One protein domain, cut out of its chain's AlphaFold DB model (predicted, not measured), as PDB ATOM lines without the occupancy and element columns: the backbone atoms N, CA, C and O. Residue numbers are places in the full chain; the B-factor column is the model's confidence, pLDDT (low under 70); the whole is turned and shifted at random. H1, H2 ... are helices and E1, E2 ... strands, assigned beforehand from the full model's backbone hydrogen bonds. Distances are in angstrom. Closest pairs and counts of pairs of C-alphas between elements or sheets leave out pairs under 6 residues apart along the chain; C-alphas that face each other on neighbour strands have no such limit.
ATOM      1  N   ILE A   3     -21.185 -42.862 -49.364       97.75
ATOM      2  CA  ILE A   3     -20.053 -43.752 -49.143       97.75
ATOM      3  C   ILE A   3     -20.543 -45.129 -48.712       97.75
ATOM      4  O   ILE A   3     -21.624 -45.250 -48.135       97.75
ATOM      5  N   ILE A   4     -19.740 -46.142 -49.009       98.00
ATOM      6  CA  ILE A   4     -19.889 -47.518 -48.551       98.00
ATOM      7  C   ILE A   4     -18.640 -47.837 -47.733       98.00
ATOM      8  O   ILE A   4     -17.521 -47.693 -48.232       98.00
ATOM      9  N   PHE A   5     -18.836 -48.221 -46.480       98.06
ATOM     10  CA  PHE A   5     -17.768 -48.618 -45.569       98.06
ATOM     11  C   PHE A   5     -17.347 -50.076 -45.792       98.06
ATOM     12  O   PHE A   5     -17.998 -50.835 -46.514       98.06
ATOM     13  N   ASN A   6     -16.274 -50.494 -45.120       97.44
ATOM     14  CA  ASN A   6     -15.750 -51.857 -45.195       97.44
ATOM     15  C   ASN A   6     -16.749 -52.921 -44.690       97.44
ATOM     16  O   ASN A   6     -16.731 -54.056 -45.157       97.44
ATOM     17  N   ASP A   7     -17.646 -52.552 -43.771       96.75
ATOM     18  CA  ASP A   7     -18.737 -53.397 -43.262       96.75
ATOM     19  C   ASP A   7     -19.983 -53.410 -44.177       96.75
ATOM     20  O   ASP A   7     -21.035 -53.912 -43.785       96.75
ATOM     21  N   ALA A   8     -19.877 -52.841 -45.385       96.25
ATOM     22  CA  ALA A   8     -20.952 -52.626 -46.356       96.25
ATOM     23  C   ALA A   8     -22.075 -51.672 -45.905       96.25
ATOM     24  O   ALA A   8     -23.041 -51.476 -46.649       96.25
ATOM     25  N   SER A   9     -21.959 -51.039 -44.732       96.75
ATOM     26  CA  SER A   9     -22.891 -49.983 -44.340       96.75
ATOM     27  C   SER A   9     -22.708 -48.746 -45.217       96.75
ATOM     28  O   SER A   9     -21.622 -48.463 -45.727       96.75
ATOM     29  N   GLU A  10     -23.794 -48.003 -45.413       96.75
ATOM     30  CA  GLU A  10     -23.816 -46.841 -46.294       96.75
ATOM     31  C   GLU A  10     -24.091 -45.557 -45.511       96.75
ATOM     32  O   GLU A  10     -24.879 -45.551 -44.564       96.75
ATOM     33  N   LEU A  11     -23.486 -44.449 -45.942       96.81
ATOM     34  CA  LEU A  11     -23.704 -43.133 -45.342       96.81
ATOM     35  C   LEU A  11     -23.851 -42.064 -46.424       96.81
ATOM     36  O   LEU A  11     -23.065 -41.988 -47.370       96.81
ATOM     37  N   SER A  12     -24.895 -41.243 -46.301       96.31
ATOM     38  CA  SER A  12     -25.162 -40.143 -47.229       96.31
ATOM     39  C   SER A  12     -24.187 -38.995 -46.978       96.31
ATOM     40  O   SER A  12     -24.071 -38.510 -45.851       96.31
ATOM     41  N   VAL A  13     -23.492 -38.551 -48.025       96.81
ATOM     42  CA  VAL A  13     -22.480 -37.486 -47.947       96.81
ATOM     43  C   VAL A  13     -22.727 -36.433 -49.023       96.81
ATOM     44  O   VAL A  13     -23.329 -36.707 -50.068       96.81
ATOM     45  N   GLN A  14     -22.245 -35.223 -48.758       96.44
ATOM     46  CA  GLN A  14     -22.211 -34.107 -49.701       96.44
ATOM     47  C   GLN A  14     -20.945 -34.138 -50.553       96.44
ATOM     48  O   GLN A  14     -21.008 -33.868 -51.748       96.44
ATOM     49  N   ALA A  15     -19.807 -34.484 -49.949       96.00
ATOM     50  CA  ALA A  15     -18.534 -34.575 -50.645       96.00
ATOM     51  C   ALA A  15     -17.559 -35.491 -49.907       96.00
ATOM     52  O   ALA A  15     -17.639 -35.657 -48.689       96.00
ATOM     53  N   VAL A  16     -16.605 -36.028 -50.662       97.06
ATOM     54  CA  VAL A  16     -15.419 -36.708 -50.143       97.06
ATOM     55  C   VAL A  16     -14.213 -36.116 -50.860       97.06
ATOM     56  O   VAL A  16     -14.200 -36.071 -52.090       97.06
ATOM     57  N   ARG A  17     -13.232 -35.627 -50.105       96.38
ATOM     58  CA  ARG A  17     -12.009 -35.002 -50.626       96.38
ATOM     59  C   ARG A  17     -10.804 -35.726 -50.059       96.38
ATOM     60  O   ARG A  17     -10.759 -35.960 -48.860       96.38
ATOM     61  N   CYS A  18      -9.852 -36.075 -50.910       94.75
ATOM     62  CA  CYS A  18      -8.597 -36.690 -50.500       94.75
ATOM     63  C   CYS A  18      -7.452 -35.758 -50.885       94.75
ATOM     64  O   CYS A  18      -7.317 -35.397 -52.056       94.75
ATOM     65  N   GLU A  19      -6.663 -35.355 -49.896       93.12
ATOM     66  CA  GLU A  19      -5.544 -34.431 -50.052       93.12
ATOM     67  C   GLU A  19      -4.310 -35.053 -49.386       93.12
ATOM     68  O   GLU A  19      -4.138 -35.043 -48.168       93.12
ATOM     69  N   GLY A  20      -3.450 -35.664 -50.206       89.44
ATOM     70  CA  GLY A  20      -2.265 -36.376 -49.729       89.44
ATOM     71  C   GLY A  20      -2.619 -37.573 -48.843       89.44
ATOM     72  O   GLY A  20      -3.085 -38.599 -49.333       89.44
ATOM     73  N   ASP A  21      -2.357 -37.447 -47.540       93.00
ATOM     74  CA  ASP A  21      -2.551 -38.519 -46.554       93.00
ATOM     75  C   ASP A  21      -3.859 -38.411 -45.763       93.00
ATOM     76  O   ASP A  21      -4.155 -39.321 -44.981       93.00
ATOM     77  N   TYR A  22      -4.648 -37.346 -45.958       95.12
ATOM     78  CA  TYR A  22      -5.929 -37.191 -45.275       95.12
ATOM     79  C   TYR A  22      -7.136 -37.215 -46.205       95.12
ATOM     80  O   TYR A  22      -7.087 -36.832 -47.376       95.12
ATOM     81  N   LEU A  23      -8.238 -37.682 -45.631       97.56
ATOM     82  CA  LEU A  23      -9.555 -37.761 -46.229       97.56
ATOM     83  C   LEU A  23     -10.506 -36.873 -45.428       97.56
ATOM     84  O   LEU A  23     -10.627 -37.028 -44.213       97.56
ATOM     85  N   THR A  24     -11.208 -35.983 -46.120       97.69
ATOM     86  CA  THR A  24     -12.280 -35.164 -45.555       97.69
ATOM     87  C   THR A  24     -13.621 -35.629 -46.102       97.69
ATOM     88  O   THR A  24     -13.840 -35.632 -47.317       97.69
ATOM     89  N   VAL A  25     -14.546 -35.989 -45.215       97.62
ATOM     90  CA  VAL A  25     -15.920 -36.370 -45.571       97.62
ATOM     91  C   VAL A  25     -16.894 -35.329 -45.049       97.62
ATOM     92  O   VAL A  25     -16.927 -35.075 -43.851       97.62
ATOM     93  N   LEU A  26     -17.708 -34.757 -45.938       97.62
ATOM     94  CA  LEU A  26     -18.719 -33.753 -45.604       97.62
ATOM     95  C   LEU A  26     -20.118 -34.367 -45.642       97.62
ATOM     96  O   LEU A  26     -20.491 -34.992 -46.637       97.62
ATOM     97  N   SER A  27     -20.927 -34.149 -44.610       97.19
ATOM     98  CA  SER A  27     -22.306 -34.637 -44.533       97.19
ATOM     99  C   SER A  27     -23.240 -33.649 -43.827       97.19
ATOM    100  O   SER A  27     -22.800 -32.728 -43.151       97.19
ATOM    101  N   LEU A  28     -24.547 -33.842 -44.019       96.50
ATOM    102  CA  LEU A  28     -25.628 -33.110 -43.341       96.50
ATOM    103  C   LEU A  28     -26.232 -33.912 -42.175       96.50
ATOM    104  O   LEU A  28     -27.212 -33.475 -41.578       96.50
ATOM    105  N   ILE A  29     -25.727 -35.119 -41.905       94.69
ATOM    106  CA  ILE A  29     -26.206 -35.914 -40.771       94.69
ATOM    107  C   ILE A  29     -25.743 -35.299 -39.447       94.69
ATOM    108  O   ILE A  29     -24.808 -34.498 -39.420       94.69
ATOM    109  N   ASP A  30     -26.387 -35.708 -38.356       93.69
ATOM    110  CA  ASP A  30     -26.035 -35.273 -37.005       93.69
ATOM    111  C   ASP A  30     -24.530 -35.476 -36.715       93.69
ATOM    112  O   ASP A  30     -23.998 -36.546 -37.023       93.69
ATOM    113  N   PRO A  31     -23.830 -34.491 -36.118       93.25
ATOM    114  CA  PRO A  31     -22.386 -34.561 -35.895       93.25
ATOM    115  C   PRO A  31     -21.966 -35.708 -34.971       93.25
ATOM    116  O   PRO A  31     -20.896 -36.286 -35.167       93.25
ATOM    117  N   THR A  32     -22.799 -36.079 -33.995       94.00
ATOM    118  CA  THR A  32     -22.519 -37.197 -33.081       94.00
ATOM    119  C   THR A  32     -22.598 -38.517 -33.834       94.00
ATOM    120  O   THR A  32     -21.692 -39.346 -33.744       94.00
ATOM    121  N   GLN A  33     -23.653 -38.692 -34.633       94.31
ATOM    122  CA  GLN A  33     -23.808 -39.864 -35.490       94.31
ATOM    123  C   GLN A  33     -22.698 -39.945 -36.542       94.31
ATOM    124  O   GLN A  33     -22.167 -41.028 -36.794       94.31
ATOM    125  N   LEU A  34     -22.346 -38.805 -37.144       95.44
ATOM    126  CA  LEU A  34     -21.273 -38.710 -38.121       95.44
ATOM    127  C   LEU A  34     -19.968 -39.179 -37.500       95.44
ATOM    128  O   LEU A  34     -19.380 -40.134 -37.991       95.44
ATOM    129  N   ARG A  35     -19.559 -38.571 -36.387       95.12
ATOM    130  CA  ARG A  35     -18.342 -38.944 -35.673       95.12
ATOM    131  C   ARG A  35     -18.312 -40.438 -35.350       95.12
ATOM    132  O   ARG A  35     -17.346 -41.105 -35.702       95.12
ATOM    133  N   HIS A  36     -19.389 -40.974 -34.779       94.94
ATOM    134  CA  HIS A  36     -19.463 -42.387 -34.409       94.94
ATOM    135  C   HIS A  36     -19.268 -43.335 -35.606       94.94
ATOM    136  O   HIS A  36     -18.656 -44.391 -35.473       94.94
ATOM    137  N   ALA A  37     -19.726 -42.951 -36.803       94.75
ATOM    138  CA  ALA A  37     -19.532 -43.748 -38.015       94.75
ATOM    139  C   ALA A  37     -18.062 -43.831 -38.475       94.75
ATOM    140  O   ALA A  37     -17.721 -44.761 -39.207       94.75
ATOM    141  N   PHE A  38     -17.213 -42.887 -38.059       96.50
ATOM    142  CA  PHE A  38     -15.803 -42.797 -38.452       96.50
ATOM    143  C   PHE A  38     -14.810 -43.132 -37.327       96.50
ATOM    144  O   PHE A  38     -13.607 -43.149 -37.570       96.50
ATOM    145  N   GLU A  39     -15.282 -43.416 -36.112       93.88
ATOM    146  CA  GLU A  39     -14.421 -43.797 -34.980       93.88
ATOM    147  C   GLU A  39     -13.945 -45.256 -35.035       93.88
ATOM    148  O   GLU A  39     -12.955 -45.598 -34.394       93.88
ATOM    149  N   ASP A  40     -14.617 -46.120 -35.801       94.88
ATOM    150  CA  ASP A  40     -14.234 -47.526 -35.938       94.88
ATOM    151  C   ASP A  40     -13.188 -47.712 -37.066       94.88
ATOM    152  O   ASP A  40     -13.521 -47.574 -38.253       94.88
ATOM    153  N   PRO A  41     -11.927 -48.071 -36.745       94.12
ATOM    154  CA  PRO A  41     -10.868 -48.266 -37.735       94.12
ATOM    155  C   PRO A  41     -11.091 -49.497 -38.630       94.12
ATOM    156  O   PRO A  41     -10.617 -49.531 -39.767       94.12
ATOM    157  N   VAL A  42     -11.821 -50.518 -38.167       95.12
ATOM    158  CA  VAL A  42     -12.145 -51.707 -38.975       95.12
ATOM    159  C   VAL A  42     -13.180 -51.351 -40.037       95.12
ATOM    160  O   VAL A  42     -13.088 -51.803 -41.184       95.12
ATOM    161  N   LYS A  43     -14.140 -50.503 -39.669       95.88
ATOM    162  CA  LYS A  43     -15.175 -49.981 -40.562       95.88
ATOM    163  C   LYS A  43     -14.619 -48.993 -41.589       95.88
ATOM    164  O   LYS A  43     -14.961 -49.078 -42.768       95.88
ATOM    165  N   THR A  44     -13.738 -48.088 -41.163       96.50
ATOM    166  CA  THR A  44     -13.138 -47.044 -42.018       96.50
ATOM    167  C   THR A  44     -11.932 -47.518 -42.827       96.50
ATOM    168  O   THR A  44     -11.459 -46.795 -43.703       96.50
ATOM    169  N   LYS A  45     -11.476 -48.762 -42.623       96.69
ATOM    170  CA  LYS A  45     -10.370 -49.384 -43.372       96.69
ATOM    171  C   LYS A  45     -10.482 -49.213 -44.890       96.69
ATOM    172  O   LYS A  45      -9.463 -49.032 -45.556       96.69
ATOM    173  N   LYS A  46     -11.702 -49.287 -45.421       97.38
ATOM    174  CA  LYS A  46     -12.028 -49.102 -46.835       97.38
ATOM    175  C   LYS A  46     -13.287 -48.251 -46.943       97.38
ATOM    176  O   LYS A  46     -14.300 -48.565 -46.319       97.38
ATOM    177  N   ILE A  47     -13.221 -47.191 -47.738       97.81
ATOM    178  CA  ILE A  47     -14.327 -46.271 -48.003       97.81
ATOM    179  C   ILE A  47     -14.473 -46.145 -49.515       97.81
ATOM    180  O   ILE A  47     -13.590 -45.632 -50.200       97.81
ATOM    181  N   GLN A  48     -15.603 -46.597 -50.047       98.12
ATOM    182  CA  GLN A  48     -15.936 -46.472 -51.462       98.12
ATOM    183  C   GLN A  48     -16.948 -45.356 -51.662       98.12
ATOM    184  O   GLN A  48     -17.985 -45.318 -51.006       98.12
ATOM    185  N   VAL A  49     -16.684 -44.460 -52.604       98.00
ATOM    186  CA  VAL A  49     -17.621 -43.408 -52.989       98.00
ATOM    187  C   VAL A  49     -18.512 -43.925 -54.103       98.00
ATOM    188  O   VAL A  49     -18.026 -44.377 -55.138       98.00
ATOM    189  N   LYS A  50     -19.827 -43.831 -53.903       97.75
ATOM    190  CA  LYS A  50     -20.838 -44.226 -54.877       97.75
ATOM    191  C   LYS A  50     -21.696 -43.040 -55.284       97.75
ATOM    192  O   LYS A  50     -22.392 -42.421 -54.470       97.75
ATOM    193  N   GLU A  51     -21.718 -42.778 -56.580       95.38
ATOM    194  CA  GLU A  51     -22.517 -41.725 -57.186       95.38
ATOM    195  C   GLU A  51     -23.363 -42.300 -58.321       95.38
ATOM    196  O   GLU A  51     -22.882 -43.055 -59.159       95.38
ATOM    197  N   ARG A  52     -24.671 -42.007 -58.298       93.19
ATOM    198  CA  ARG A  52     -25.647 -42.497 -59.291       93.19
ATOM    199  C   ARG A  52     -25.563 -44.010 -59.569       93.19
ATOM    200  O   ARG A  52     -25.812 -44.462 -60.679       93.19
ATOM    201  N   GLY A  53     -25.233 -44.803 -58.549       90.00
ATOM    202  CA  GLY A  53     -25.168 -46.262 -58.655       90.00
ATOM    203  C   GLY A  53     -23.800 -46.836 -59.034       90.00
ATOM    204  O   GLY A  53     -23.640 -48.049 -58.927       90.00
ATOM    205  N   GLN A  54     -22.813 -46.010 -59.383       94.88
ATOM    206  CA  GLN A  54     -21.461 -46.446 -59.745       94.88
ATOM    207  C   GLN A  54     -20.445 -46.066 -58.669       94.88
ATOM    208  O   GLN A  54     -20.585 -45.026 -58.028       94.88
ATOM    209  N   ILE A  55     -19.434 -46.912 -58.469       96.88
ATOM    210  CA  ILE A  55     -18.287 -46.589 -57.615       96.88
ATOM    211  C   ILE A  55     -17.392 -45.631 -58.402       96.88
ATOM    212  O   ILE A  55     -16.945 -45.972 -59.493       96.88
ATOM    213  N   THR A  56     -17.168 -44.433 -57.866       96.69
ATOM    214  CA  THR A  56     -16.388 -43.372 -58.524       96.69
ATOM    215  C   THR A  56     -15.016 -43.163 -57.896       96.69
ATOM    216  O   THR A  56     -14.119 -42.660 -58.566       96.69
ATOM    217  N   ALA A  57     -14.833 -43.565 -56.637       96.62
ATOM    218  CA  ALA A  57     -13.548 -43.530 -55.950       96.62
ATOM    219  C   ALA A  57     -13.492 -44.586 -54.844       96.62
ATOM    220  O   ALA A  57     -14.523 -45.023 -54.325       96.62
ATOM    221  N   GLU A  58     -12.279 -44.956 -54.460       97.06
ATOM    222  CA  GLU A  58     -11.999 -45.872 -53.365       97.06
ATOM    223  C   GLU A  58     -10.809 -45.348 -52.564       97.06
ATOM    224  O   GLU A  58      -9.791 -44.953 -53.135       97.06
ATOM    225  N   TYR A  59     -10.958 -45.334 -51.244       97.00
ATOM    226  CA  TYR A  59      -9.949 -44.879 -50.302       97.00
ATOM    227  C   TYR A  59      -9.696 -45.978 -49.278       97.00
ATOM    228  O   TYR A  59     -10.634 -46.504 -48.678       97.00
ATOM    229  N   GLU A  60      -8.427 -46.313 -49.066       95.62
ATOM    230  CA  GLU A  60      -8.018 -47.363 -48.135       95.62
ATOM    231  C   GLU A  60      -7.023 -46.827 -47.106       95.62
ATOM    232  O   GLU A  60      -6.135 -46.028 -47.418       95.62
ATOM    233  N   GLY A  61      -7.181 -47.288 -45.865       94.69
ATOM    234  CA  GLY A  61      -6.246 -47.026 -44.775       94.69
ATOM    235  C   GLY A  61      -6.405 -45.680 -44.071       94.69
ATOM    236  O   GLY A  61      -5.575 -45.371 -43.228       94.69
ATOM    237  N   HIS A  62      -7.444 -44.888 -44.359       95.56
ATOM    238  CA  HIS A  62      -7.762 -43.675 -43.591       95.56
ATOM    239  C   HIS A  62      -8.506 -44.045 -42.302       95.56
ATOM    240  O   HIS A  62      -9.718 -43.879 -42.207       95.56
ATOM    241  N   THR A  63      -7.785 -44.619 -41.342       95.88
ATOM    242  CA  THR A  63      -8.360 -45.182 -40.109       95.88
ATOM    243  C   THR A  63      -8.089 -44.341 -38.869       95.88
ATOM    244  O   THR A  63      -8.620 -44.644 -37.805       95.88
ATOM    245  N   GLU A  64      -7.252 -43.309 -38.972       95.81
ATOM    246  CA  GLU A  64      -6.923 -42.439 -37.850       95.81
ATOM    247  C   GLU A  64      -7.842 -41.218 -37.854       95.81
ATOM    248  O   GLU A  64      -7.705 -40.311 -38.676       95.81
ATOM    249  N   PHE A  65      -8.827 -41.213 -36.957       95.06
ATOM    250  CA  PHE A  65      -9.692 -40.057 -36.753       95.06
ATOM    251  C   PHE A  65      -8.877 -38.880 -36.206       95.06
ATOM    252  O   PHE A  65      -8.197 -39.026 -35.193       95.06
ATOM    253  N   TYR A  66      -9.003 -37.701 -36.822       95.31
ATOM    254  CA  TYR A  66      -8.273 -36.508 -36.390       95.31
ATOM    255  C   TYR A  66      -9.187 -35.458 -35.761       95.31
ATOM    256  O   TYR A  66      -9.034 -35.113 -34.590       95.31
ATOM    257  N   ARG A  67     -10.170 -34.947 -36.514       94.69
ATOM    258  CA  ARG A  67     -11.070 -33.895 -36.018       94.69
ATOM    259  C   ARG A  67     -12.397 -33.832 -36.761       94.69
ATOM    260  O   ARG A  67     -12.542 -34.351 -37.867       94.69
ATOM    261  N   THR A  68     -13.338 -33.124 -36.147       95.56
ATOM    262  CA  THR A  68     -14.581 -32.653 -36.764       95.56
ATOM    263  C   THR A  68     -14.450 -31.192 -37.188       95.56
ATOM    264  O   THR A  68     -13.747 -30.417 -36.541       95.56
ATOM    265  N   GLU A  69     -15.163 -30.806 -38.240       95.19
ATOM    266  CA  GLU A  69     -15.227 -29.439 -38.760       95.19
ATOM    267  C   GLU A  69     -16.687 -29.028 -38.977       95.19
ATOM    268  O   GLU A  69     -17.515 -29.843 -39.386       95.19
ATOM    269  N   GLU A  70     -17.009 -27.762 -38.722       94.94
ATOM    270  CA  GLU A  70     -18.341 -27.197 -38.943       94.94
ATOM    271  C   GLU A  70     -18.289 -26.184 -40.084       94.94
ATOM    272  O   GLU A  70     -17.484 -25.252 -40.084       94.94
ATOM    273  N   TYR A  71     -19.163 -26.371 -41.065       93.75
ATOM    274  CA  TYR A  71     -19.277 -25.528 -42.244       93.75
ATOM    275  C   TYR A  71     -20.631 -24.814 -42.256       93.75
ATOM    276  O   TYR A  71     -21.619 -25.247 -41.655       93.75
ATOM    277  N   THR A  72     -20.700 -23.708 -42.997       91.50
ATOM    278  CA  THR A  72     -21.942 -22.948 -43.178       91.50
ATOM    279  C   THR A  72     -23.068 -23.834 -43.714       91.50
ATOM    280  O   THR A  72     -22.844 -24.646 -44.612       91.50
ATOM    281  N   GLY A  73     -24.289 -23.631 -43.214       90.19
ATOM    282  CA  GLY A  73     -25.463 -24.390 -43.659       90.19
ATOM    283  C   GLY A  73     -25.659 -25.734 -42.954       90.19
ATOM    284  O   GLY A  73     -26.384 -26.574 -43.476       90.19
ATOM    285  N   GLY A  74     -25.033 -25.943 -41.789       91.75
ATOM    286  CA  GLY A  74     -25.197 -27.173 -41.004       91.75
ATOM    287  C   GLY A  74     -24.513 -28.383 -41.639       91.75
ATOM    288  O   GLY A  74     -24.982 -29.508 -41.490       91.75
ATOM    289  N   ILE A  75     -23.442 -28.143 -42.397       96.06
ATOM    290  CA  ILE A  75     -22.616 -29.196 -42.985       96.06
ATOM    291  C   ILE A  75     -21.502 -29.517 -41.991       96.06
ATOM    292  O   ILE A  75     -20.770 -28.628 -41.564       96.06
ATOM    293  N   TYR A  76     -21.348 -30.794 -41.669       97.19
ATOM    294  CA  TYR A  76     -20.322 -31.294 -40.763       97.19
ATOM    295  C   TYR A  76     -19.277 -32.088 -41.542       97.19
ATOM    296  O   TYR A  76     -19.609 -32.867 -42.439       97.19
ATOM    297  N   GLY A  77     -18.009 -31.875 -41.207       96.94
ATOM    298  CA  GLY A  77     -16.861 -32.542 -41.802       96.94
ATOM    299  C   GLY A  77     -16.147 -33.456 -40.817       96.94
ATOM    300  O   GLY A  77     -15.988 -33.094 -39.655       96.94
ATOM    301  N   ILE A  78     -15.683 -34.612 -41.285       97.56
ATOM    302  CA  ILE A  78     -14.716 -35.463 -40.580       97.56
ATOM    303  C   ILE A  78     -13.408 -35.447 -41.350       97.56
ATOM    304  O   ILE A  78     -13.426 -35.662 -42.561       97.56
ATOM    305  N   VAL A  79     -12.297 -35.247 -40.645       97.38
ATOM    306  CA  VAL A  79     -10.942 -35.387 -41.188       97.38
ATOM    307  C   VAL A  79     -10.303 -36.644 -40.608       97.38
ATOM    308  O   VAL A  79     -10.261 -36.817 -39.387       97.38
ATOM    309  N   MET A  80      -9.788 -37.501 -41.486       97.25
ATOM    310  CA  MET A  80      -9.077 -38.728 -41.127       97.25
ATOM    311  C   MET A  80      -7.730 -38.807 -41.825       97.25
ATOM    312  O   MET A  80      -7.636 -38.490 -43.008       97.25
ATOM    313  N   TYR A  81      -6.715 -39.309 -41.134       97.06
ATOM    314  CA  TYR A  81      -5.397 -39.577 -41.694       97.06
ATOM    315  C   TYR A  81      -5.167 -41.075 -41.884       97.06
ATOM    316  O   TYR A  81      -5.838 -41.932 -41.299       97.06
ATOM    317  N   LYS A  82      -4.189 -41.391 -42.728       95.56
ATOM    318  CA  LYS A  82      -3.516 -42.686 -42.654       95.56
ATOM    319  C   LYS A  82      -2.721 -42.777 -41.341       95.56
ATOM    320  O   LYS A  82      -2.149 -41.762 -40.949       95.56
ATOM    321  N   PRO A  83      -2.635 -43.963 -40.710       93.50
ATOM    322  CA  PRO A  83      -1.857 -44.162 -39.492       93.50
ATOM    323  C   PRO A  83      -0.440 -43.598 -39.599       93.50
ATOM    324  O   PRO A  83       0.264 -43.903 -40.571       93.50
ATOM    325  N   GLY A  84      -0.006 -42.806 -38.618       92.44
ATOM    326  CA  GLY A  84       1.361 -42.277 -38.597       92.44
ATOM    327  C   GLY A  84       1.597 -41.107 -39.555       92.44
ATOM    328  O   GLY A  84       2.748 -40.810 -39.892       92.44
TER     329      GLY A  84
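AT A GLANCE: This is residues 3 to 84 of the 121 residues of an uncharacterized protein of Lachnospiraceae bacterium 5_1_57FAA (UniProt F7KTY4). What is the main picture? The twisted antiparallel sheet E3-E4-E8-E7 is a wall with H1 over E8, and a second antiparallel sheet, E2-E1-E5-E6, is partly face to face with it, its E5 crossing over E3. Short H2 sits at the edge of both sheets, grazing each. What is it built of? The 82 printed residues hold two named helices and eight named strands, in the order E1 E2 E3 E4 H1 H2 E5 E6 E7 E8, and the class is mixed, helices and strands. It is compact and rounded, with a radius of gyration of the C-alphas of 11.6 A and spans of 34 by 28 by 22 A.

HOW THE PARTS SIT: How is the twisted sheet joined? E3, residues 15 to 19, and E4, residues 22 to 27, form a hairpin, with N 17 and O 24 at 2.9 A. E8, residues 75 to 81, is antiparallel to E4, with N 25 and O 78 at 2.9 A, and forms a hairpin with E7, residues 64 to 71, with N 69 and O 77 at 2.8 A. What of the other sheet? E1, residues 3 to 5, and E2, residues 10 to 12, form a hairpin, with N 3 and O 11 at 2.9 A. E5, residues 46 to 51, is antiparallel to E1, with N 4 and O 48 at 2.8 A, and forms a hairpin with E6, residues 54 to 60, with N 49 and O 57 at 2.8 A. The closest C-alphas of E3 and E5, Val 16 and Val 49, are 7.6 A apart. Where are the helices? H1, residues 31 to 38, is over E8 at a height over the sheet of 8.8 A and runs along the strands, only just, at 29 degrees to E8 on the local plane; their closest C-alphas, Pro 31 and Tyr 76, are 6.2 A apart. H2, residues 41 to 44, is close to but not clearly touching H1, with C-alphas Phe 38 and Thr 44 closest at 6.2 A. In H1, 3 of 4 O i to N i+4 pairs are within hydrogen-bond range, and H2 is too short for such a pair.

IN THESE COORDINATES: Where do the elements begin and end? E1 begins at C-alpha 3, (-20.053, -43.752, -49.143), and E8 ends at C-alpha 81, (-5.397, -39.577, -41.694). Which are long? E7 measures 21.4 A, E8 20.1 A, E6 17.8 A and H1 10.8 A.

THE WHOLE: How far does it reach? The two C-alphas farthest apart, Arg 52 and Gly 84, are 34.0 A apart. Is it continuous and confident? The printed part has no cut, its links between named elements are tight, and no printed residue is under 70 in pLDDT, with a mean of 95.6.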